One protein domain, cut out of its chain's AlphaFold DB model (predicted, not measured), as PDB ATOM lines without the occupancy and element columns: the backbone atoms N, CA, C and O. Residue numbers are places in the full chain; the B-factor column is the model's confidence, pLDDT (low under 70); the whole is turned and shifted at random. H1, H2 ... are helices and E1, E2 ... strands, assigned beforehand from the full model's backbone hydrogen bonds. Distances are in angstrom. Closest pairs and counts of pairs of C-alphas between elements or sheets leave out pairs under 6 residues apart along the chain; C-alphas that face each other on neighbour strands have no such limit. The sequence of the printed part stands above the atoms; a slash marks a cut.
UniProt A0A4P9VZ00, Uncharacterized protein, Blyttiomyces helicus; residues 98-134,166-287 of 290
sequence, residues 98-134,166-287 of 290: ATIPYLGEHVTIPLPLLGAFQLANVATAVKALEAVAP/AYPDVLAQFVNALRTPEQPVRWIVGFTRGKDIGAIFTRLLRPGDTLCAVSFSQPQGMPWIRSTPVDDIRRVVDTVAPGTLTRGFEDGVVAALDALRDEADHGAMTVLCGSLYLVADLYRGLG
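Overview. This is residues 98 to 134 and 166 to 287 of the 290 residues of an uncharacterized protein of Blyttiomyces helicus (UniProt A0A4P9VZ00). A twisted sheet of four parallel strands makes the core, with H4 over one face and H5 over the other, while H1 runs beside its edge strand E6 and the small hairpin of E1 and E2 sits out by H1 and H2. H3 joins H2 to H4, and H6 meets H5. The printed part has 159 residues with six named helices and six named strands, in the order E1 E2 H1 H2 E3 H3 E4 H4 E5 H5 E6 H6, class mixed; the large sheet runs E5 E4 E3 E6. The whole is compact, with a radius of gyration of the C-alphas of 14.8 A, and rounded, spanning 40 by 35 by 33 A.

Along the chain. Find C-alpha 98 at (112.406, 178.939, 151.066), where E1, residues 98 to 102, begins. E2 is residues 105 to 110, and H1, residues 116 to 132, is 24.8 A long. Past the cut come H2, 167 to 178, 17.0 A long; E3, 186 to 189; H3, 197 to 204; and E4, 210 to 214. From C-alpha 230 at (126.354, 173.516, 122.506), H4 runs 15.7 A to residue 240. E5 is 245 to 249, H5 253 to 261, E6 270 to 273, and H6, 276 to 285, ends at C-alpha 285, (110.492, 183.877, 123.709).

Arrangement. Look across the large sheet for N 247 and O 211 at 2.8 A between E5 and E4, N 212 and O 187 at 2.7 A between E4 and E3, and N 271 and O 186 at 2.8 A between E3 and E6. It makes three layers, helices on both faces: H4 runs along E5 and E4 at a height of 9.0 A, its Val 230 and Gly 248 the closest C-alphas of H4 and E5 at 5.7 A; H5 is on the opposite face, over E4 and E3 at 8.8 A. E3, H3, E4 and E4, H4, E5 are strand-helix-strand units, parallel neighbours with a helix between, and E5, H5, E6 is a split one, with E4 and E3 between its strands; their crossovers are right-handed. H1 stands at the sheet's level, with C-alphas Ala 125 and Leu 272 closest to E6 at 5.1 A. H3 touches H4, C-alphas Gly 198 and Val 236 closest at 5.9 A, and H2, whose residues 168 to 172 alone touch it, Ala 172 and Leu 204 at 5.0 A. H6 only grazes the sheet and touches H5, C-alphas Val 253 and Leu 282 closest at 6.1 A. In the antiparallel hairpin E1 and E2, N 100 and O 107 are 2.9 A apart. Every O i to N i+4 pair is within hydrogen-bond range in H1, H2, H4, H5 and H6; in H3 3 of 4 are.

Size, cuts and confidence. Residues 135 to 165 are not printed, and C-alphas 134 and 166 are 31.3 A apart across the cut. E4 to H4 is a long link, residues 215 to 229. Mean pLDDT of the printed part is 76.7; residues 98 to 134, 166, 181, 262 and 264 to 268 are under 70.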
ATOM      1  N   ALA A  98     113.347 178.287 151.982       45.69
ATOM      2  CA  ALA A  98     112.406 178.939 151.066       45.69
ATOM      3  C   ALA A  98     111.202 178.040 150.837       45.69
ATOM      4  O   ALA A  98     111.357 176.846 150.608       45.69
ATOM      5  N   THR A  99     110.017 178.639 150.800       46.38
ATOM      6  CA  THR A  99     108.800 177.967 150.353       46.38
ATOM      7  C   THR A  99     108.448 178.473 148.961       46.38
ATOM      8  O   THR A  99     108.212 179.669 148.781       46.38
ATOM      9  N   ILE A 100     108.428 177.579 147.974       49.06
ATOM     10  CA  ILE A 100     108.117 177.904 146.579       49.06
ATOM     11  C   ILE A 100     106.818 177.186 146.186       49.06
ATOM     12  O   ILE A 100     106.699 175.987 146.448       49.06
ATOM     13  N   PRO A 101     105.830 177.884 145.594       43.50
ATOM     14  CA  PRO A 101     104.671 177.220 145.014       43.50
ATOM     15  C   PRO A 101     105.089 176.405 143.776       43.50
ATOM     16  O   PRO A 101     105.824 176.914 142.931       43.50
ATOM     17  N   TYR A 102     104.630 175.159 143.678       44.53
ATOM     18  CA  TYR A 102     104.839 174.258 142.544       44.53
ATOM     19  C   TYR A 102     103.575 173.422 142.313       44.53
ATOM     20  O   TYR A 102     103.124 172.719 143.213       44.53
ATOM     21  N   LEU A 103     102.968 173.527 141.125       42.91
ATOM     22  CA  LEU A 103     101.734 172.808 140.738       42.91
ATOM     23  C   LEU A 103     100.534 172.968 141.703       42.91
ATOM     24  O   LEU A 103      99.586 172.191 141.649       42.91
ATOM     25  N   GLY A 104     100.516 174.019 142.526       43.12
ATOM     26  CA  GLY A 104      99.471 174.257 143.532       43.12
ATOM     27  C   GLY A 104      99.839 173.806 144.948       43.12
ATOM     28  O   GLY A 104      99.104 174.128 145.875       43.12
ATOM     29  N   GLU A 105     100.988 173.156 145.118       40.12
ATOM     30  CA  GLU A 105     101.558 172.764 146.407       40.12
ATOM     31  C   GLU A 105     102.687 173.704 146.838       40.12
ATOM     32  O   GLU A 105     103.279 174.418 146.025       40.12
ATOM     33  N   HIS A 106     103.009 173.702 148.132       46.31
ATOM     34  CA  HIS A 106     104.117 174.473 148.692       46.31
ATOM     35  C   HIS A 106     105.305 173.559 149.007       46.31
ATOM     36  O   HIS A 106     105.261 172.768 149.945       46.31
ATOM     37  N   VAL A 107     106.400 173.709 148.260       45.97
ATOM     38  CA  VAL A 107     107.639 172.958 148.495       45.97
ATOM     39  C   VAL A 107     108.580 173.803 149.347       45.97
ATOM     40  O   VAL A 107     108.952 174.910 148.952       45.97
ATOM     41  N   THR A 108     108.966 173.286 150.515       45.59
ATOM     42  CA  THR A 108     109.924 173.941 151.417       45.59
ATOM     43  C   THR A 108     111.311 173.344 151.223       45.59
ATOM     44  O   THR A 108     111.497 172.138 151.358       45.59
ATOM     45  N   ILE A 109     112.291 174.188 150.914       47.06
ATOM     46  CA  ILE A 109     113.672 173.789 150.622       47.06
ATOM     47  C   ILE A 109     114.642 174.535 151.528       47.06
ATOM     48  O   ILE A 109     114.496 175.750 151.662       47.06
ATOM     49  N   PRO A 110     115.668 173.867 152.082       42.44
ATOM     50  CA  PRO A 110     116.728 174.561 152.788       42.44
ATOM     51  C   PRO A 110     117.503 175.503 151.850       42.44
ATOM     52  O   PRO A 110     117.929 175.129 150.759       42.44
ATOM     53  N   LEU A 111     117.705 176.737 152.300       46.19
ATOM     54  CA  LEU A 111     118.527 177.792 151.726       46.19
ATOM     55  C   LEU A 111     119.797 177.980 152.568       46.19
ATOM     56  O   LEU A 111     119.864 178.880 153.405       46.19
ATOM     57  N   PRO A 112     120.851 177.186 152.339       40.16
ATOM     58  CA  PRO A 112     122.101 177.343 153.076       40.16
ATOM     59  C   PRO A 112     122.912 178.595 152.680       40.16
ATOM     60  O   PRO A 112     124.032 178.761 153.162       40.16
ATOM     61  N   LEU A 113     122.419 179.473 151.789       40.97
ATOM     62  CA  LEU A 113     123.244 180.508 151.151       40.97
ATOM     63  C   LEU A 113     122.592 181.895 151.128       40.97
ATOM     64  O   LEU A 113     121.516 182.111 150.573       40.97
ATOM     65  N   LEU A 114     123.328 182.866 151.668       38.06
ATOM     66  CA  LEU A 114     123.023 184.291 151.587       38.06
ATOM     67  C   LEU A 114     123.441 184.844 150.216       38.06
ATOM     68  O   LEU A 114     124.625 185.044 149.941       38.06
ATOM     69  N   GLY A 115     122.456 185.133 149.363       41.62
ATOM     70  CA  GLY A 115     122.647 185.877 148.117       41.62
ATOM     71  C   GLY A 115     121.401 185.875 147.233       41.62
ATOM     72  O   GLY A 115     121.009 184.835 146.712       41.62
ATOM     73  N   ALA A 116     120.805 187.051 147.004       35.66
ATOM     74  CA  ALA A 116     119.573 187.217 146.218       35.66
ATOM     75  C   ALA A 116     119.636 186.609 144.796       35.66
ATOM     76  O   ALA A 116     118.621 186.174 144.259       35.66
ATOM     77  N   PHE A 117     120.831 186.522 144.202       42.41
ATOM     78  CA  PHE A 117     121.040 185.986 142.852       42.41
ATOM     79  C   PHE A 117     120.872 184.463 142.746       42.41
ATOM     80  O   PHE A 117     120.469 183.963 141.701       42.41
ATOM     81  N   GLN A 118     121.167 183.709 143.808       46.88
ATOM     82  CA  GLN A 118     121.046 182.248 143.778       46.88
ATOM     83  C   GLN A 118     119.591 181.802 143.950       46.88
ATOM     84  O   GLN A 118     119.159 180.860 143.289       46.88
ATOM     85  N   LEU A 119     118.823 182.546 144.755       45.38
ATOM     86  CA  LEU A 119     117.381 182.364 144.886       45.38
ATOM     87  C   LEU A 119     116.668 182.615 143.553       45.38
ATOM     88  O   LEU A 119     115.789 181.848 143.192       45.38
ATOM     89  N   ALA A 120     117.082 183.642 142.801       45.50
ATOM     90  CA  ALA A 120     116.544 183.916 141.471       45.50
ATOM     91  C   ALA A 120     116.836 182.763 140.497       45.50
ATOM     92  O   ALA A 120     115.926 182.300 139.825       45.50
ATOM     93  N   ASN A 121     118.059 182.224 140.486       52.50
ATOM     94  CA  ASN A 121     118.411 181.089 139.625       52.50
ATOM     95  C   ASN A 121     117.583 179.828 139.927       52.50
ATOM     96  O   ASN A 121     117.133 179.157 139.001       52.50
ATOM     97  N   VAL A 122     117.373 179.513 141.210       51.91
ATOM     98  CA  VAL A 122     116.568 178.356 141.637       51.91
ATOM     99  C   VAL A 122     115.078 178.611 141.396       51.91
ATOM    100  O   VAL A 122     114.425 177.799 140.754       51.91
ATOM    101  N   ALA A 123     114.543 179.759 141.819       48.44
ATOM    102  CA  ALA A 123     113.138 180.123 141.620       48.44
ATOM    103  C   ALA A 123     112.761 180.200 140.134       48.44
ATOM    104  O   ALA A 123     111.653 179.834 139.748       48.44
ATOM    105  N   THR A 124     113.686 180.620 139.274       51.59
ATOM    106  CA  THR A 124     113.487 180.590 137.831       51.59
ATOM    107  C   THR A 124     113.472 179.175 137.264       51.59
ATOM    108  O   THR A 124     112.639 178.900 136.402       51.59
ATOM    109  N   ALA A 125     114.341 178.278 137.737       50.94
ATOM    110  CA  ALA A 125     114.291 176.877 137.328       50.94
ATOM    111  C   ALA A 125     112.916 176.262 137.654       50.94
ATOM    112  O   ALA A 125     112.335 175.577 136.815       50.94
ATOM    113  N   VAL A 126     112.348 176.611 138.817       52.41
ATOM    114  CA  VAL A 126     110.977 176.238 139.217       52.41
ATOM    115  C   VAL A 126     109.907 176.893 138.341       52.41
ATOM    116  O   VAL A 126     108.927 176.252 137.978       52.41
ATOM    117  N   LYS A 127     110.076 178.154 137.935       49.12
ATOM    118  CA  LYS A 127     109.084 178.821 137.082       49.12
ATOM    119  C   LYS A 127     109.065 178.281 135.651       49.12
ATOM    120  O   LYS A 127     107.997 178.187 135.050       49.12
ATOM    121  N   ALA A 128     110.224 177.902 135.117       47.56
ATOM    122  CA  ALA A 128     110.318 177.240 133.820       47.56
ATOM    123  C   ALA A 128     109.642 175.859 133.845       47.56
ATOM    124  O   ALA A 128     108.898 175.545 132.923       47.56
ATOM    125  N   LEU A 129     109.810 175.096 134.934       50.25
ATOM    126  CA  LEU A 129     109.093 173.836 135.169       50.25
ATOM    127  C   LEU A 129     107.567 174.003 135.041       50.25
ATOM    128  O   LEU A 129     106.912 173.212 134.367       50.25
ATOM    129  N   GLU A 130     106.999 175.053 135.640       46.06
ATOM    130  CA  GLU A 130     105.556 175.333 135.568       46.06
ATOM    131  C   GLU A 130     105.075 175.773 134.177       46.06
ATOM    132  O   GLU A 130     103.932 175.508 133.818       46.06
ATOM    133  N   ALA A 131     105.913 176.466 133.398       45.22
ATOM    134  CA  ALA A 131     105.547 176.966 132.069       45.22
ATOM    135  C   ALA A 131     105.513 175.866 130.992       45.22
ATOM    136  O   ALA A 131     104.908 176.053 129.934       45.22
ATOM    137  N   VAL A 132     106.188 174.743 131.250       42.06
ATOM    138  CA  VAL A 132     106.261 173.577 130.356       42.06
ATOM    139  C   VAL A 132     105.258 172.495 130.755       42.06
ATOM    140  O   VAL A 132     104.841 171.709 129.906       42.06
ATOM    141  N   ALA A 133     104.827 172.472 132.018       39.09
ATOM    142  CA  ALA A 133     103.743 171.605 132.452       39.09
ATOM    143  C   ALA A 133     102.437 171.979 131.717       39.09
ATOM    144  O   ALA A 133     102.160 173.171 131.531       39.09
ATOM    145  N   PRO A 134     101.615 171.001 131.292       35.38
ATOM    146  CA  PRO A 134     100.335 171.304 130.668       35.38
ATOM    147  C   PRO A 134      99.494 172.176 131.613       35.38
ATOM    148  O   PRO A 134      99.525 171.969 132.833       35.38
ATOM    149  N   ALA A 166     128.118 176.333 145.433       58.03
ATOM    150  CA  ALA A 166     127.021 175.884 146.276       58.03
ATOM    151  C   ALA A 166     125.657 175.861 145.554       58.03
ATOM    152  O   ALA A 166     124.724 175.221 146.028       58.03
ATOM    153  N   TYR A 167     125.541 176.474 144.368       70.00
ATOM    154  CA  TYR A 167     124.294 176.429 143.591       70.00
ATOM    155  C   TYR A 167     123.960 175.041 143.000       70.00
ATOM    156  O   TYR A 167     122.780 174.688 143.020       70.00
ATOM    157  N   PRO A 168     124.920 174.234 142.487       70.88
ATOM    158  CA  PRO A 168     124.589 172.934 141.908       70.88
ATOM    159  C   PRO A 168     124.086 171.961 142.972       70.88
ATOM    160  O   PRO A 168     123.214 171.153 142.683       70.88
ATOM    161  N   ASP A 169     124.595 172.075 144.202       71.88
ATOM    162  CA  ASP A 169     124.186 171.239 145.334       71.88
ATOM    163  C   ASP A 169     122.749 171.534 145.768       71.88
ATOM    164  O   ASP A 169     121.949 170.613 145.918       71.88
ATOM    165  N   VAL A 170     122.392 172.816 145.893       73.06
ATOM    166  CA  VAL A 170     121.026 173.228 146.251       73.06
ATOM    167  C   VAL A 170     120.031 172.837 145.155       73.06
ATOM    168  O   VAL A 170     118.969 172.294 145.453       73.06
ATOM    169  N   LEU A 171     120.377 173.054 143.880       76.38
ATOM    170  CA  LEU A 171     119.520 172.648 142.766       76.38
ATOM    171  C   LEU A 171     119.381 171.122 142.690       76.38
ATOM    172  O   LEU A 171     118.273 170.629 142.496       76.38
ATOM    173  N   ALA A 172     120.473 170.375 142.879       81.19
ATOM    174  CA  ALA A 172     120.431 168.918 142.929       81.19
ATOM    175  C   ALA A 172     119.508 168.440 144.051       81.19
ATOM    176  O   ALA A 172     118.669 167.580 143.814       81.19
ATOM    177  N   GLN A 173     119.633 169.002 145.255       76.81
ATOM    178  CA  GLN A 173     118.783 168.641 146.387       76.81
ATOM    179  C   GLN A 173     117.304 168.904 146.089       76.81
ATOM    180  O   GLN A 173     116.482 168.020 146.311       76.81
ATOM    181  N   PHE A 174     116.976 170.078 145.541       75.00
ATOM    182  CA  PHE A 174     115.606 170.427 145.169       75.00
ATOM    183  C   PHE A 174     115.034 169.473 144.119       75.00
ATOM    184  O   PHE A 174     113.979 168.884 144.324       75.00
ATOM    185  N   VAL A 175     115.752 169.280 143.011       81.00
ATOM    186  CA  VAL A 175     115.299 168.406 141.923       81.00
ATOM    187  C   VAL A 175     115.166 166.970 142.419       81.00
ATOM    188  O   VAL A 175     114.161 166.329 142.146       81.00
ATOM    189  N   ASN A 176     116.123 166.473 143.208       83.19
ATOM    190  CA  ASN A 176     116.070 165.115 143.752       83.19
ATOM    191  C   ASN A 176     114.909 164.904 144.730       83.19
ATOM    192  O   ASN A 176     114.400 163.792 144.792       83.19
ATOM    193  N   ALA A 177     114.471 165.939 145.451       78.50
ATOM    194  CA  ALA A 177     113.285 165.857 146.301       78.50
ATOM    195  C   ALA A 177     111.974 165.744 145.499       78.50
ATOM    196  O   ALA A 177     110.978 165.271 146.037       78.50
ATOM    197  N   LEU A 178     111.973 166.168 144.231       77.31
ATOM    198  CA  LEU A 178     110.817 166.098 143.329       77.31
ATOM    199  C   LEU A 178     110.857 164.900 142.370       77.31
ATOM    200  O   LEU A 178     109.861 164.614 141.710       77.31
ATOM    201  N   ARG A 179     112.000 164.213 142.259       78.50
ATOM    202  CA  ARG A 179     112.145 163.029 141.405       78.50
ATOM    203  C   ARG A 179     111.307 161.876 141.947       78.50
ATOM    204  O   ARG A 179     111.399 161.544 143.128       78.50
ATOM    205  N   THR A 180     110.602 161.192 141.055       76.25
ATOM    206  CA  THR A 180     110.109 159.835 141.302       76.25
ATOM    207  C   THR A 180     111.001 158.830 140.564       76.25
ATOM    208  O   THR A 180     111.578 159.180 139.529       76.25
ATOM    209  N   PRO A 181     111.171 157.595 141.072       69.94
ATOM    210  CA  PRO A 181     111.972 156.570 140.395       69.94
ATOM    211  C   PRO A 181     111.526 156.285 138.954       69.94
ATOM    212  O   PRO A 181     112.338 155.891 138.121       69.94
ATOM    213  N   GLU A 182     110.245 156.500 138.658       70.94
ATOM    214  CA  GLU A 182     109.618 156.199 137.374       70.94
ATOM    215  C   GLU A 182     109.706 157.353 136.362       70.94
ATOM    216  O   GLU A 182     109.372 157.147 135.197       70.94
ATOM    217  N   GLN A 183     110.131 158.557 136.772       76.19
ATOM    218  CA  GLN A 183     110.134 159.741 135.903       76.19
ATOM    219  C   GLN A 183     111.517 160.410 135.859       76.19
ATOM    220  O   GLN A 183     111.874 161.173 136.766       76.19
ATOM    221  N   PRO A 184     112.312 160.155 134.802       83.19
ATOM    222  CA  PRO A 184     113.587 160.834 134.612       83.19
ATOM    223  C   PRO A 184     113.404 162.338 134.366       83.19
ATOM    224  O   PRO A 184     112.332 162.811 133.977       83.19
ATOM    225  N   VAL A 185     114.474 163.106 134.581       86.69
ATOM    226  CA  VAL A 185     114.450 164.567 134.429       86.69
ATOM    227  C   VAL A 185     114.961 164.969 133.053       86.69
ATOM    228  O   VAL A 185     115.999 164.495 132.588       86.69
ATOM    229  N   ARG A 186     114.244 165.902 132.426       89.00
ATOM    230  CA  ARG A 186     114.616 166.539 131.162       89.00
ATOM    231  C   ARG A 186     115.266 167.879 131.471       89.00
ATOM    232  O   ARG A 186     114.628 168.785 131.998       89.00
ATOM    233  N   TRP A 187     116.546 168.016 131.174       92.06
ATOM    234  CA  TRP A 187     117.315 169.218 131.474       92.06
ATOM    235  C   TRP A 187     117.411 170.119 130.247       92.06
ATOM    236  O   TRP A 187     117.777 169.652 129.177       92.06
ATOM    237  N   ILE A 188     117.155 171.415 130.393       92.44
ATOM    238  CA  ILE A 188     117.453 172.437 129.384       92.44
ATOM    239  C   ILE A 188     118.518 173.355 129.966       92.44
ATOM    240  O   ILE A 188     118.282 174.048 130.957       92.44
ATOM    241  N   VAL A 189     119.709 173.345 129.377       93.81
ATOM    242  CA  VAL A 189     120.873 173.990 129.984       93.81
ATOM    243  C   VAL A 189     121.653 174.837 128.999       93.81
ATOM    244  O   VAL A 189     121.870 174.463 127.852       93.81
ATOM    245  N   GLY A 190     122.131 175.971 129.493       93.38
ATOM    246  CA  GLY A 190     122.994 176.891 128.766       93.38
ATOM    247  C   GLY A 190     123.865 177.644 129.758       93.38
ATOM    248  O   GLY A 190     123.371 178.163 130.760       93.38
ATOM    249  N   PHE A 191     125.170 177.695 129.502       92.12
ATOM    250  CA  PHE A 191     126.153 178.210 130.457       92.12
ATOM    251  C   PHE A 191     126.963 179.353 129.872       92.12
ATOM    252  O   PHE A 191     127.354 179.324 128.708       92.12
ATOM    253  N   THR A 192     127.274 180.350 130.697       91.00
ATOM    254  CA  THR A 192     128.299 181.339 130.346       91.00
ATOM    255  C   THR A 192     129.663 180.650 130.291       91.00
ATOM    256  O   THR A 192     129.963 179.818 131.149       91.00
ATOM    257  N   ARG A 193     130.497 180.997 129.303       91.75
ATOM    258  CA  ARG A 193     131.845 180.430 129.150       91.75
ATOM    259  C   ARG A 193     132.680 180.575 130.423       91.75
ATOM    260  O   ARG A 193     132.586 181.575 131.132       91.75
ATOM    261  N   GLY A 194     133.539 179.585 130.660       87.00
ATOM    262  CA  GLY A 194     134.469 179.553 131.794       87.00
ATOM    263  C   GLY A 194     133.906 178.920 133.069       87.00
ATOM    264  O   GLY A 194     134.591 178.914 134.088       87.00
ATOM    265  N   LYS A 195     132.679 178.385 133.039       82.81
ATOM    266  CA  LYS A 195     132.125 177.581 134.137       82.81
ATOM    267  C   LYS A 195     132.650 176.145 134.080       82.81
ATOM    268  O   LYS A 195     132.828 175.589 133.000       82.81
ATOM    269  N   ASP A 196     132.851 175.544 135.250       87.81
ATOM    270  CA  ASP A 196     133.179 174.120 135.383       87.81
ATOM    271  C   ASP A 196     131.902 173.275 135.252       87.81
ATOM    272  O   ASP A 196     131.277 172.865 136.231       87.81
ATOM    273  N   ILE A 197     131.479 173.094 134.002       91.62
ATOM    274  CA  ILE A 197     130.246 172.391 133.630       91.62
ATOM    275  C   ILE A 197     130.301 170.918 134.058       91.62
ATOM    276  O   ILE A 197     129.281 170.366 134.469       91.62
ATOM    277  N   GLY A 198     131.488 170.304 134.044       92.31
ATOM    278  CA  GLY A 198     131.678 168.923 134.485       92.31
ATOM    279  C   GLY A 198     131.320 168.756 135.958       92.31
ATOM    280  O   GLY A 198     130.462 167.941 136.294       92.31
ATOM    281  N   ALA A 199     131.880 169.602 136.830       86.88
ATOM    282  CA  ALA A 199     131.578 169.574 138.261       86.88
ATOM    283  C   ALA A 199     130.097 169.848 138.578       86.88
ATOM    284  O   ALA A 199     129.582 169.357 139.587       86.88
ATOM    285  N   ILE A 200     129.413 170.631 137.738       88.31
ATOM    286  CA  ILE A 200     127.972 170.890 137.847       88.31
ATOM    287  C   ILE A 200     127.183 169.622 137.495       88.31
ATOM    288  O   ILE A 200     126.336 169.186 138.275       88.31
ATOM    289  N   PHE A 201     127.468 168.997 136.352       93.12
ATOM    290  CA  PHE A 201     126.720 167.831 135.883       93.12
ATOM    291  C   PHE A 201     126.927 166.580 136.727       93.12
ATOM    292  O   PHE A 201     125.950 165.871 136.956       93.12
ATOM    293  N   THR A 202     128.118 166.358 137.295       92.56
ATOM    294  CA  THR A 202     128.342 165.265 138.261       92.56
ATOM    295  C   THR A 202     127.384 165.344 139.457       92.56
ATOM    296  O   THR A 202     127.041 164.328 140.056       92.56
ATOM    297  N   ARG A 203     126.917 166.547 139.813       89.56
ATOM    298  CA  ARG A 203     125.978 166.755 140.925       89.56
ATOM    299  C   ARG A 203     124.522 166.638 140.482       89.56
ATOM    300  O   ARG A 203     123.730 166.047 141.219       89.56
ATOM    301  N   LEU A 204     124.181 167.167 139.304       88.94
ATOM    302  CA  LEU A 204     122.800 167.274 138.815       88.94
ATOM    303  C   LEU A 204     122.272 166.007 138.127       88.94
ATOM    304  O   LEU A 204     121.152 165.585 138.425       88.94
ATOM    305  N   LEU A 205     123.051 165.421 137.212       92.44
ATOM    306  CA  LEU A 205     122.574 164.356 136.329       92.44
ATOM    307  C   LEU A 205     122.445 163.025 137.072       92.44
ATOM    308  O   LEU A 205     123.257 162.683 137.938       92.44
ATOM    309  N   ARG A 206     121.406 162.265 136.732       91.56
ATOM    310  CA  ARG A 206     121.170 160.895 137.200       91.56
ATOM    311  C   ARG A 206     120.917 159.971 136.002       91.56
ATOM    312  O   ARG A 206     120.552 160.460 134.933       91.56
ATOM    313  N   PRO A 207     121.116 158.649 136.150       90.25
ATOM    314  CA  PRO A 207     120.800 157.697 135.089       90.25
ATOM    315  C   PRO A 207     119.352 157.845 134.605       90.25
ATOM    316  O   PRO A 207     118.449 158.023 135.417       90.25
ATOM    317  N   GLY A 208     119.150 157.772 133.289       88.62
ATOM    318  CA  GLY A 208     117.842 157.950 132.650       88.62
ATOM    319  C   GLY A 208     117.487 159.399 132.304       88.62
ATOM    320  O   GLY A 208     116.606 159.605 131.473       88.62
ATOM    321  N   ASP A 209     118.181 160.393 132.867       90.94
ATOM    322  CA  ASP A 209     117.969 161.797 132.501       90.94
ATOM    323  C   ASP A 209     118.278 162.061 131.022       90.94
ATOM    324  O   ASP A 209     119.148 161.428 130.412       90.94
ATOM    325  N   THR A 210     117.619 163.080 130.475       92.31
ATOM    326  CA  THR A 210     117.914 163.623 129.146       92.31
ATOM    327  C   THR A 210     118.331 165.084 129.254       92.31
ATOM    328  O   THR A 210     117.969 165.785 130.201       92.31
ATOM    329  N   LEU A 211     119.128 165.563 128.301       94.94
ATOM    330  CA  LEU A 211     119.681 166.912 128.335       94.94
ATOM    331  C   LEU A 211     119.618 167.587 126.964       94.94
ATOM    332  O   LEU A 211     120.117 167.084 125.963       94.94
ATOM    333  N   CYS A 212     119.050 168.784 126.940       95.69
ATOM    334  CA  CYS A 212     119.052 169.723 125.834       95.69
ATOM    335  C   CYS A 212     120.073 170.824 126.141       95.69
ATOM    336  O   CYS A 212     119.860 171.653 127.027       95.69
ATOM    337  N   ALA A 213     121.195 170.821 125.427       97.44
ATOM    338  CA  ALA A 213     122.201 171.871 125.481       97.44
ATOM    339  C   ALA A 213     121.798 173.009 124.535       97.44
ATOM    340  O   ALA A 213     121.456 172.769 123.377       97.44
ATOM    341  N   VAL A 214     121.826 174.240 125.039       96.50
ATOM    342  CA  VAL A 214     121.233 175.403 124.382       96.50
ATOM    343  C   VAL A 214     122.171 176.607 124.438       96.50
ATOM    344  O   VAL A 214     122.714 176.937 125.498       96.50
ATOM    345  N   SER A 215     122.300 177.305 123.311       95.88
ATOM    346  CA  SER A 215     122.952 178.616 123.242       95.88
ATOM    347  C   SER A 215     122.003 179.725 123.704       95.88
ATOM    348  O   SER A 215     120.818 179.717 123.387       95.88
ATOM    349  N   PHE A 216     122.522 180.713 124.437       92.88
ATOM    350  CA  PHE A 216     121.766 181.929 124.765       92.88
ATOM    351  C   PHE A 216     122.305 183.144 124.007       92.88
ATOM    352  O   PHE A 216     123.489 183.229 123.668       92.88
ATOM    353  N   SER A 217     121.426 184.109 123.774       93.75
ATOM    354  CA  SER A 217     121.678 185.305 122.991       93.75
ATOM    355  C   SER A 217     122.695 186.236 123.647       93.75
ATOM    356  O   SER A 217     122.783 186.361 124.868       93.75
ATOM    357  N   GLN A 218     123.471 186.931 122.817       95.50
ATOM    358  CA  GLN A 218     124.474 187.866 123.301       95.50
ATOM    359  C   GLN A 218     123.820 189.049 124.038       95.50
ATOM    360  O   GLN A 218     123.114 189.834 123.399       95.50
ATOM    361  N   PRO A 219     124.108 189.268 125.335       89.19
ATOM    362  CA  PRO A 219     123.553 190.412 126.045       89.19
ATOM    363  C   PRO A 219     124.128 191.729 125.509       89.19
ATOM    364  O   PRO A 219     125.336 191.844 125.254       89.19
ATOM    365  N   GLN A 220     123.263 192.735 125.355       88.12
ATOM    366  CA  GLN A 220     123.643 194.055 124.851       88.12
ATOM    367  C   GLN A 220     124.601 194.756 125.822       88.12
ATOM    368  O   GLN A 220     124.401 194.745 127.034       88.12
ATOM    369  N   GLY A 221     125.658 195.368 125.285       92.56
ATOM    370  CA  GLY A 221     126.642 196.108 126.083       92.56
ATOM    371  C   GLY A 221     127.574 195.237 126.934       92.56
ATOM    372  O   GLY A 221     128.391 195.786 127.665       92.56
ATOM    373  N   MET A 222     127.496 193.903 126.835       92.94
ATOM    374  CA  MET A 222     128.308 192.977 127.638       92.94
ATOM    375  C   MET A 222     129.091 191.969 126.774       92.94
ATOM    376  O   MET A 222     128.882 190.761 126.897       92.94
ATOM    377  N   PRO A 223     130.018 192.409 125.899       91.69
ATOM    378  CA  PRO A 223     130.756 191.522 124.990       91.69
ATOM    379  C   PRO A 223     131.667 190.497 125.691       91.69
ATOM    380  O   PRO A 223     132.126 189.551 125.057       91.69
ATOM    381  N   TRP A 224     131.949 190.667 126.983       92.31
ATOM    382  CA  TRP A 224     132.699 189.693 127.785       92.31
ATOM    383  C   TRP A 224     131.851 188.486 128.214       92.31
ATOM    384  O   TRP A 224     132.405 187.461 128.602       92.31
ATOM    385  N   ILE A 225     130.519 188.578 128.141       90.88
ATOM    386  CA  ILE A 225     129.622 187.446 128.385       90.88
ATOM    387  C   ILE A 225     129.434 186.703 127.075       90.88
ATOM    388  O   ILE A 225     128.966 187.290 126.106       90.88
ATOM    389  N   ARG A 226     129.768 185.415 127.050       95.00
ATOM    390  CA  ARG A 226     129.573 184.542 125.889       95.00
ATOM    391  C   ARG A 226     128.927 183.240 126.327       95.00
ATOM    392  O   ARG A 226     129.275 182.719 127.388       95.00
ATOM    393  N   SER A 227     128.034 182.712 125.499       95.81
ATOM    394  CA  SER A 227     127.489 181.373 125.700       95.81
ATOM    395  C   SER A 227     128.553 180.308 125.411       95.81
ATOM    396  O   SER A 227     129.436 180.489 124.558       95.81
ATOM    397  N   THR A 228     128.516 179.226 126.179       96.75
ATOM    398  CA  THR A 228     129.322 178.029 125.927       96.75
ATOM    399  C   THR A 228     128.728 177.312 124.718       96.75
ATOM    400  O   THR A 228     127.521 177.084 124.734       96.75
ATOM    401  N   PRO A 229     129.528 176.978 123.688       97.62
ATOM    402  CA  PRO A 229     129.040 176.247 122.524       97.62
ATOM    403  C   PRO A 229     128.291 174.976 122.920       97.62
ATOM    404  O   PRO A 229     128.716 174.261 123.832       97.62
ATOM    405  N   VAL A 230     127.204 174.675 122.216       97.88
ATOM    406  CA  VAL A 230     126.354 173.516 122.506       97.88
ATOM    407  C   VAL A 230     127.165 172.219 122.482       97.88
ATOM    408  O   VAL A 230     127.055 171.402 123.396       97.88
ATOM    409  N   ASP A 231     128.046 172.062 121.494       97.88
ATOM    410  CA  ASP A 231     128.899 170.878 121.362       97.88
ATOM    411  C   ASP A 231     129.908 170.722 122.507       97.88
ATOM    412  O   ASP A 231     130.214 169.599 122.902       97.88
ATOM    413  N   ASP A 232     130.399 171.824 123.083       97.62
ATOM    414  CA  ASP A 232     131.278 171.766 124.258       97.62
ATOM    415  C   ASP A 232     130.524 171.212 125.470       97.62
ATOM    416  O   ASP A 232     131.043 170.353 126.181       97.62
ATOM    417  N   ILE A 233     129.280 171.658 125.681       97.25
ATOM    418  CA  ILE A 233     128.427 171.161 126.767       97.25
ATOM    419  C   ILE A 233     128.188 169.657 126.593       97.25
ATOM    420  O   ILE A 233     128.348 168.898 127.548       97.25
ATOM    421  N   ARG A 234     127.846 169.216 125.377       97.69
ATOM    422  CA  ARG A 234     127.566 167.803 125.075       97.69
ATOM    423  C   ARG A 234     128.784 166.913 125.292       97.69
ATOM    424  O   ARG A 234     128.671 165.922 126.003       97.69
ATOM    425  N   ARG A 235     129.961 167.323 124.805       97.62
ATOM    426  CA  ARG A 235     131.226 166.605 125.047       97.62
ATOM    427  C   ARG A 235     131.517 166.410 126.534       97.62
ATOM    428  O   ARG A 235     132.001 165.355 126.943       97.62
ATOM    429  N   VAL A 236     131.232 167.426 127.351       97.00
ATOM    430  CA  VAL A 236     131.392 167.317 128.806       97.00
ATOM    431  C   VAL A 236     130.426 166.281 129.379       97.00
ATOM    432  O   VAL A 236     130.863 165.448 130.168       97.00
ATOM    433  N   VAL A 237     129.152 166.285 128.969       96.69
ATOM    434  CA  VAL A 237     128.156 165.289 129.412       96.69
ATOM    435  C   VAL A 237     128.586 163.874 129.042       96.69
ATOM    436  O   VAL A 237     128.603 163.018 129.920       96.69
ATOM    437  N   ASP A 238     129.021 163.650 127.801       96.12
ATOM    438  CA  ASP A 238     129.485 162.336 127.331       96.12
ATOM    439  C   ASP A 238     130.643 161.792 128.184       96.12
ATOM    440  O   ASP A 238     130.791 160.583 128.352       96.12
ATOM    441  N   THR A 239     131.446 162.693 128.762       96.31
ATOM    442  CA  THR A 239     132.564 162.343 129.642       96.31
ATOM    443  C   THR A 239     132.116 162.060 131.080       96.31
ATOM    444  O   THR A 239     132.584 161.100 131.689       96.31
ATOM    445  N   VAL A 240     131.249 162.900 131.662       95.56
ATOM    446  CA  VAL A 240     130.920 162.842 133.106       95.56
ATOM    447  C   VAL A 240     129.671 162.028 133.441       95.56
ATOM    448  O   VAL A 240     129.505 161.616 134.586       95.56
ATOM    449  N   ALA A 241     128.788 161.821 132.469       93.94
ATOM    450  CA  ALA A 241     127.538 161.080 132.596       93.94
ATOM    451  C   ALA A 241     127.284 160.277 131.302       93.94
ATOM    452  O   ALA A 241     126.350 160.569 130.549       93.94
ATOM    453  N   PRO A 242     128.140 159.279 131.006       93.44
ATOM    454  CA  PRO A 242     128.015 158.489 129.790       93.44
ATOM    455  C   PRO A 242     126.651 157.789 129.738       93.44
ATOM    456  O   PRO A 242     126.194 157.209 130.723       93.44
ATOM    457  N   GLY A 243     126.004 157.845 128.573       90.31
ATOM    458  CA  GLY A 243     124.670 157.279 128.355       90.31
ATOM    459  C   GLY A 243     123.506 158.244 128.609       90.31
ATOM    460  O   GLY A 243     122.373 157.898 128.280       90.31
ATOM    461  N   THR A 244     123.747 159.456 129.124       93.88
ATOM    462  CA  THR A 244     122.735 160.526 129.114       93.88
ATOM    463  C   THR A 244     122.414 160.918 127.672       93.88
ATOM    464  O   THR A 244     123.305 161.266 126.899       93.88
ATOM    465  N   LEU A 245     121.131 160.898 127.299       93.56
ATOM    466  CA  LEU A 245     120.706 161.322 125.965       93.56
ATOM    467  C   LEU A 245     120.867 162.840 125.833       93.56
ATOM    468  O   LEU A 245     120.183 163.593 126.529       93.56
ATOM    469  N   THR A 246     121.740 163.291 124.927       95.75
ATOM    470  CA  THR A 246     121.975 164.722 124.690       95.75
ATOM    471  C   THR A 246     121.473 165.192 123.327       95.75
ATOM    472  O   THR A 246     121.718 164.566 122.293       95.75
ATOM    473  N   ARG A 247     120.817 166.355 123.308       95.69
ATOM    474  CA  ARG A 247     120.432 167.099 122.099       95.69
ATOM    475  C   ARG A 247     120.980 168.517 122.155       95.69
ATOM    476  O   ARG A 247     121.164 169.068 123.237       95.69
ATOM    477  N   GLY A 248     121.257 169.091 120.992       96.94
ATOM    478  CA  GLY A 248     121.817 170.430 120.865       96.94
ATOM    479  C   GLY A 248     120.891 171.380 120.117       96.94
ATOM    480  O   GLY A 248     120.349 170.995 119.085       96.94
ATOM    481  N   PHE A 249     120.741 172.605 120.621       96.50
ATOM    482  CA  PHE A 249     119.884 173.641 120.043       96.50
ATOM    483  C   PHE A 249     120.623 174.982 119.996       96.50
ATOM    484  O   PHE A 249     120.681 175.721 120.982       96.50
ATOM    485  N   GLU A 250     121.187 175.304 118.832       94.50
ATOM    486  CA  GLU A 250     121.836 176.602 118.596       94.50
ATOM    487  C   GLU A 250     120.813 177.739 118.426       94.50
ATOM    488  O   GLU A 250     121.097 178.882 118.778       94.50
ATOM    489  N   ASP A 251     119.590 177.411 117.998       89.62
ATOM    490  CA  ASP A 251     118.479 178.361 117.816       89.62
ATOM    491  C   ASP A 251     117.850 178.832 119.144       89.62
ATOM    492  O   ASP A 251     116.913 179.635 119.165       89.62
ATOM    493  N   GLY A 252     118.375 178.355 120.276       90.50
ATOM    494  CA  GLY A 252     118.014 178.817 121.608       90.50
ATOM    495  C   GLY A 252     116.919 178.004 122.297       90.50
ATOM    496  O   GLY A 252     116.518 176.916 121.884       90.50
ATOM    497  N   VAL A 253     116.459 178.536 123.431       87.94
ATOM    498  CA  VAL A 253     115.619 177.810 124.399       87.94
ATOM    499  C   VAL A 253     114.231 177.458 123.876       87.94
ATOM    500  O   VAL A 253     113.690 176.420 124.244       87.94
ATOM    501  N   VAL A 254     113.658 178.285 123.001       87.19
ATOM    502  CA  VAL A 254     112.321 178.041 122.443       87.19
ATOM    503  C   VAL A 254     112.326 176.794 121.558       87.19
ATOM    504  O   VAL A 254     111.467 175.937 121.728       87.19
ATOM    505  N   ALA A 255     113.351 176.623 120.715       90.00
ATOM    506  CA  ALA A 255     113.496 175.432 119.879       90.00
ATOM    507  C   ALA A 255     113.637 174.147 120.716       90.00
ATOM    508  O   ALA A 255     113.041 173.122 120.390       90.00
ATOM    509  N   ALA A 256     114.380 174.212 121.828       90.56
ATOM    510  CA  ALA A 256     114.494 173.091 122.760       90.56
ATOM    511  C   ALA A 256     113.150 172.749 123.422       90.56
ATOM    512  O   ALA A 256     112.825 171.575 123.591       90.56
ATOM    513  N   LEU A 257     112.360 173.763 123.786       84.50
ATOM    514  CA  LEU A 257     111.036 173.574 124.373       84.50
ATOM    515  C   LEU A 257     110.040 172.964 123.396       84.50
ATOM    516  O   LEU A 257     109.312 172.052 123.779       84.50
ATOM    517  N   ASP A 258     110.013 173.434 122.154       84.19
ATOM    518  CA  ASP A 258     109.115 172.890 121.137       84.19
ATOM    519  C   ASP A 258     109.456 171.421 120.844       84.19
ATOM    520  O   ASP A 258     108.573 170.568 120.879       84.19
ATOM    521  N   ALA A 259     110.746 171.081 120.749       85.38
ATOM    522  CA  ALA A 259     111.185 169.693 120.600       85.38
ATOM    523  C   ALA A 259     110.806 168.780 121.785       85.38
ATOM    524  O   ALA A 259     110.695 167.571 121.606       85.38
ATOM    525  N   LEU A 260     110.641 169.329 122.993       81.62
ATOM    526  CA  LEU A 260     110.205 168.585 124.184       81.62
ATOM    527  C   LEU A 260     108.678 168.485 124.304       81.62
ATOM    528  O   LEU A 260     108.183 167.574 124.970       81.62
ATOM    529  N   ARG A 261     107.932 169.417 123.701       75.44
ATOM    530  CA  ARG A 261     106.460 169.393 123.655       75.44
ATOM    531  C   ARG A 261     105.935 168.300 122.738       75.44
ATOM    532  O   ARG A 261     104.922 167.688 123.062       75.44
ATOM    533  N   ASP A 262     106.641 168.059 121.641       68.25
ATOM    534  CA  ASP A 262     106.284 167.043 120.650       68.25
ATOM    535  C   ASP A 262     106.593 165.609 121.125       68.25
ATOM    536  O   ASP A 262     106.229 164.633 120.468       68.25
ATOM    537  N   GLU A 263     107.243 165.454 122.281       70.44
ATOM    538  CA  GLU A 263     107.477 164.152 122.896       70.44
ATOM    539  C   GLU A 263     106.233 163.661 123.640       70.44
ATOM    540  O   GLU A 263     105.654 164.369 124.462       70.44
ATOM    541  N   ALA A 264     105.872 162.395 123.409       53.16
ATOM    542  CA  ALA A 264     104.718 161.732 124.022       53.16
ATOM    543  C   ALA A 264     104.820 161.561 125.555       53.16
ATOM    544  O   ALA A 264     103.882 161.071 126.186       53.16
ATOM    545  N   ASP A 265     105.944 161.951 126.160       61.59
ATOM    546  CA  ASP A 265     106.194 161.834 127.592       61.59
ATOM    547  C   ASP A 265     105.875 163.147 128.328       61.59
ATOM    548  O   ASP A 265     106.739 163.924 128.752       61.59
ATOM    549  N   HIS A 266     104.577 163.422 128.459       53.69
ATOM    550  CA  HIS A 266     104.062 164.591 129.176       53.69
ATOM    551  C   HIS A 266     104.247 164.507 130.707       53.69
ATOM    552  O   HIS A 266     103.920 165.468 131.401       53.69
ATOM    553  N   GLY A 267     104.767 163.390 131.237       56.34
ATOM    554  CA  GLY A 267     104.991 163.182 132.671       56.34
ATOM    555  C   GLY A 267     106.371 163.623 133.162       56.34
ATOM    556  O   GLY A 267     106.503 164.048 134.303       56.34
ATOM    557  N   ALA A 268     107.400 163.578 132.312       68.62
ATOM    558  CA  ALA A 268     108.772 163.825 132.748       68.62
ATOM    559  C   ALA A 268     109.031 165.295 133.146       68.62
ATOM    560  O   ALA A 268     108.830 166.230 132.358       68.62
ATOM    561  N   MET A 269     109.541 165.505 134.362       79.19
ATOM    562  CA  MET A 269     109.877 166.821 134.917       79.19
ATOM    563  C   MET A 269     110.927 167.548 134.051       79.19
ATOM    564  O   MET A 269     111.999 167.003 133.799       79.19
ATOM    565  N   THR A 270     110.647 168.788 133.618       83.69
ATOM    566  CA  THR A 270     111.548 169.567 132.735       83.69
ATOM    567  C   THR A 270     112.198 170.753 133.444       83.69
ATOM    568  O   THR A 270     111.544 171.757 133.708       83.69
ATOM    569  N   VAL A 271     113.500 170.681 133.710       85.06
ATOM    570  CA  VAL A 271     114.247 171.699 134.464       85.06
ATOM    571  C   VAL A 271     115.082 172.570 133.530       85.06
ATOM    572  O   VAL A 271     115.946 172.064 132.820       85.06
ATOM    573  N   LEU A 272     114.902 173.893 133.592       85.19
ATOM    574  CA  LEU A 272     115.769 174.858 132.908       85.19
ATOM    575  C   LEU A 272     116.769 175.491 133.880       85.19
ATOM    576  O   LEU A 272     116.367 176.051 134.900       85.19
ATOM    577  N   CYS A 273     118.068 175.452 133.576       86.69
ATOM    578  CA  CYS A 273     119.088 176.067 134.431       86.69
ATOM    579  C   CYS A 273     120.385 176.448 133.685       86.69
ATOM    580  O   CYS A 273     120.538 176.240 132.486       86.69
ATOM    581  N   GLY A 274     121.337 177.042 134.415       86.69
ATOM    582  CA  GLY A 274     122.715 177.273 133.956       86.69
ATOM    583  C   GLY A 274     123.113 178.743 133.809       86.69
ATOM    584  O   GLY A 274     124.180 179.134 134.285       86.69
ATOM    585  N   SER A 275     122.256 179.583 133.224       86.50
ATOM    586  CA  SER A 275     122.553 181.004 132.999       86.50
ATOM    587  C   SER A 275     121.307 181.875 133.117       86.50
ATOM    588  O   SER A 275     120.272 181.566 132.536       86.50
ATOM    589  N   LEU A 276     121.426 183.025 133.789       82.56
ATOM    590  CA  LEU A 276     120.371 184.047 133.811       82.56
ATOM    591  C   LEU A 276     120.056 184.607 132.417       82.56
ATOM    592  O   LEU A 276     118.950 185.078 132.174       82.56
ATOM    593  N   TYR A 277     121.001 184.543 131.481       87.38
ATOM    594  CA  TYR A 277     120.765 184.990 130.110       87.38
ATOM    595  C   TYR A 277     119.912 183.990 129.323       87.38
ATOM    596  O   TYR A 277     119.072 184.403 128.535       87.38
ATOM    597  N   LEU A 278     120.035 182.688 129.611       87.12
ATOM    598  CA  LEU A 278     119.129 181.668 129.067       87.12
ATOM    599  C   LEU A 278     117.687 181.892 129.543       87.12
ATOM    600  O   LEU A 278     116.731 181.742 128.791       87.12
ATOM    601  N   VAL A 279     117.536 182.296 130.800       82.88
ATOM    602  CA  VAL A 279     116.242 182.651 131.392       82.88
ATOM    603  C   VAL A 279     115.655 183.889 130.721       82.88
ATOM    604  O   VAL A 279     114.467 183.927 130.411       82.88
ATOM    605  N   ALA A 280     116.477 184.913 130.498       83.06
ATOM    606  CA  ALA A 280     116.039 186.111 129.797       83.06
ATOM    607  C   ALA A 280     115.572 185.778 128.369       83.06
ATOM    608  O   ALA A 280     114.568 186.317 127.907       83.06
ATOM    609  N   ASP A 281     116.254 184.860 127.681       85.38
ATOM    610  CA  ASP A 281     115.830 184.349 126.375       85.38
ATOM    611  C   ASP A 281     114.487 183.628 126.447       85.38
ATOM    612  O   ASP A 281     113.634 183.865 125.594       85.38
ATOM    613  N   LEU A 282     114.265 182.818 127.486       83.12
ATOM    614  CA  LEU A 282     112.986 182.149 127.712       83.12
ATOM    615  C   LEU A 282     111.860 183.171 127.855       83.12
ATOM    616  O   LEU A 282     110.849 183.078 127.165       83.12
ATOM    617  N   TYR A 283     112.038 184.171 128.717       79.19
ATOM    618  CA  TYR A 283     111.016 185.192 128.940       79.19
ATOM    619  C   TYR A 283     110.718 186.008 127.686       79.19
ATOM    620  O   TYR A 283     109.546 186.224 127.374       79.19
ATOM    621  N   ARG A 284     111.745 186.381 126.913       82.50
ATOM    622  CA  ARG A 284     111.544 187.046 125.619       82.50
ATOM    623  C   ARG A 284     110.811 186.149 124.624       82.50
ATOM    624  O   ARG A 284     109.898 186.626 123.960       82.50
ATOM    625  N   GLY A 285     111.161 184.864 124.560       76.31
ATOM    626  CA  GLY A 285     110.492 183.877 123.709       76.31
ATOM    627  C   GLY A 285     109.022 183.654 124.075       76.31
ATOM    628  O   GLY A 285     108.192 183.462 123.195       76.31
ATOM    629  N   LEU A 286     108.682 183.756 125.363       74.06
ATOM    630  CA  LEU A 286     107.308 183.670 125.868       74.06
ATOM    631  C   LEU A 286     106.538 185.003 125.800       74.06
ATOM    632  O   LEU A 286     105.381 185.060 126.215       74.06
ATOM    633  N   GLY A 287     107.154 186.083 125.308       70.56
ATOM    634  CA  GLY A 287     106.526 187.405 125.222       70.56
ATOM    635  C   GLY A 287     106.327 188.108 126.571       70.56
ATOM    636  O   GLY A 287     105.517 189.030 126.669       70.56
TER     637      GLY A 287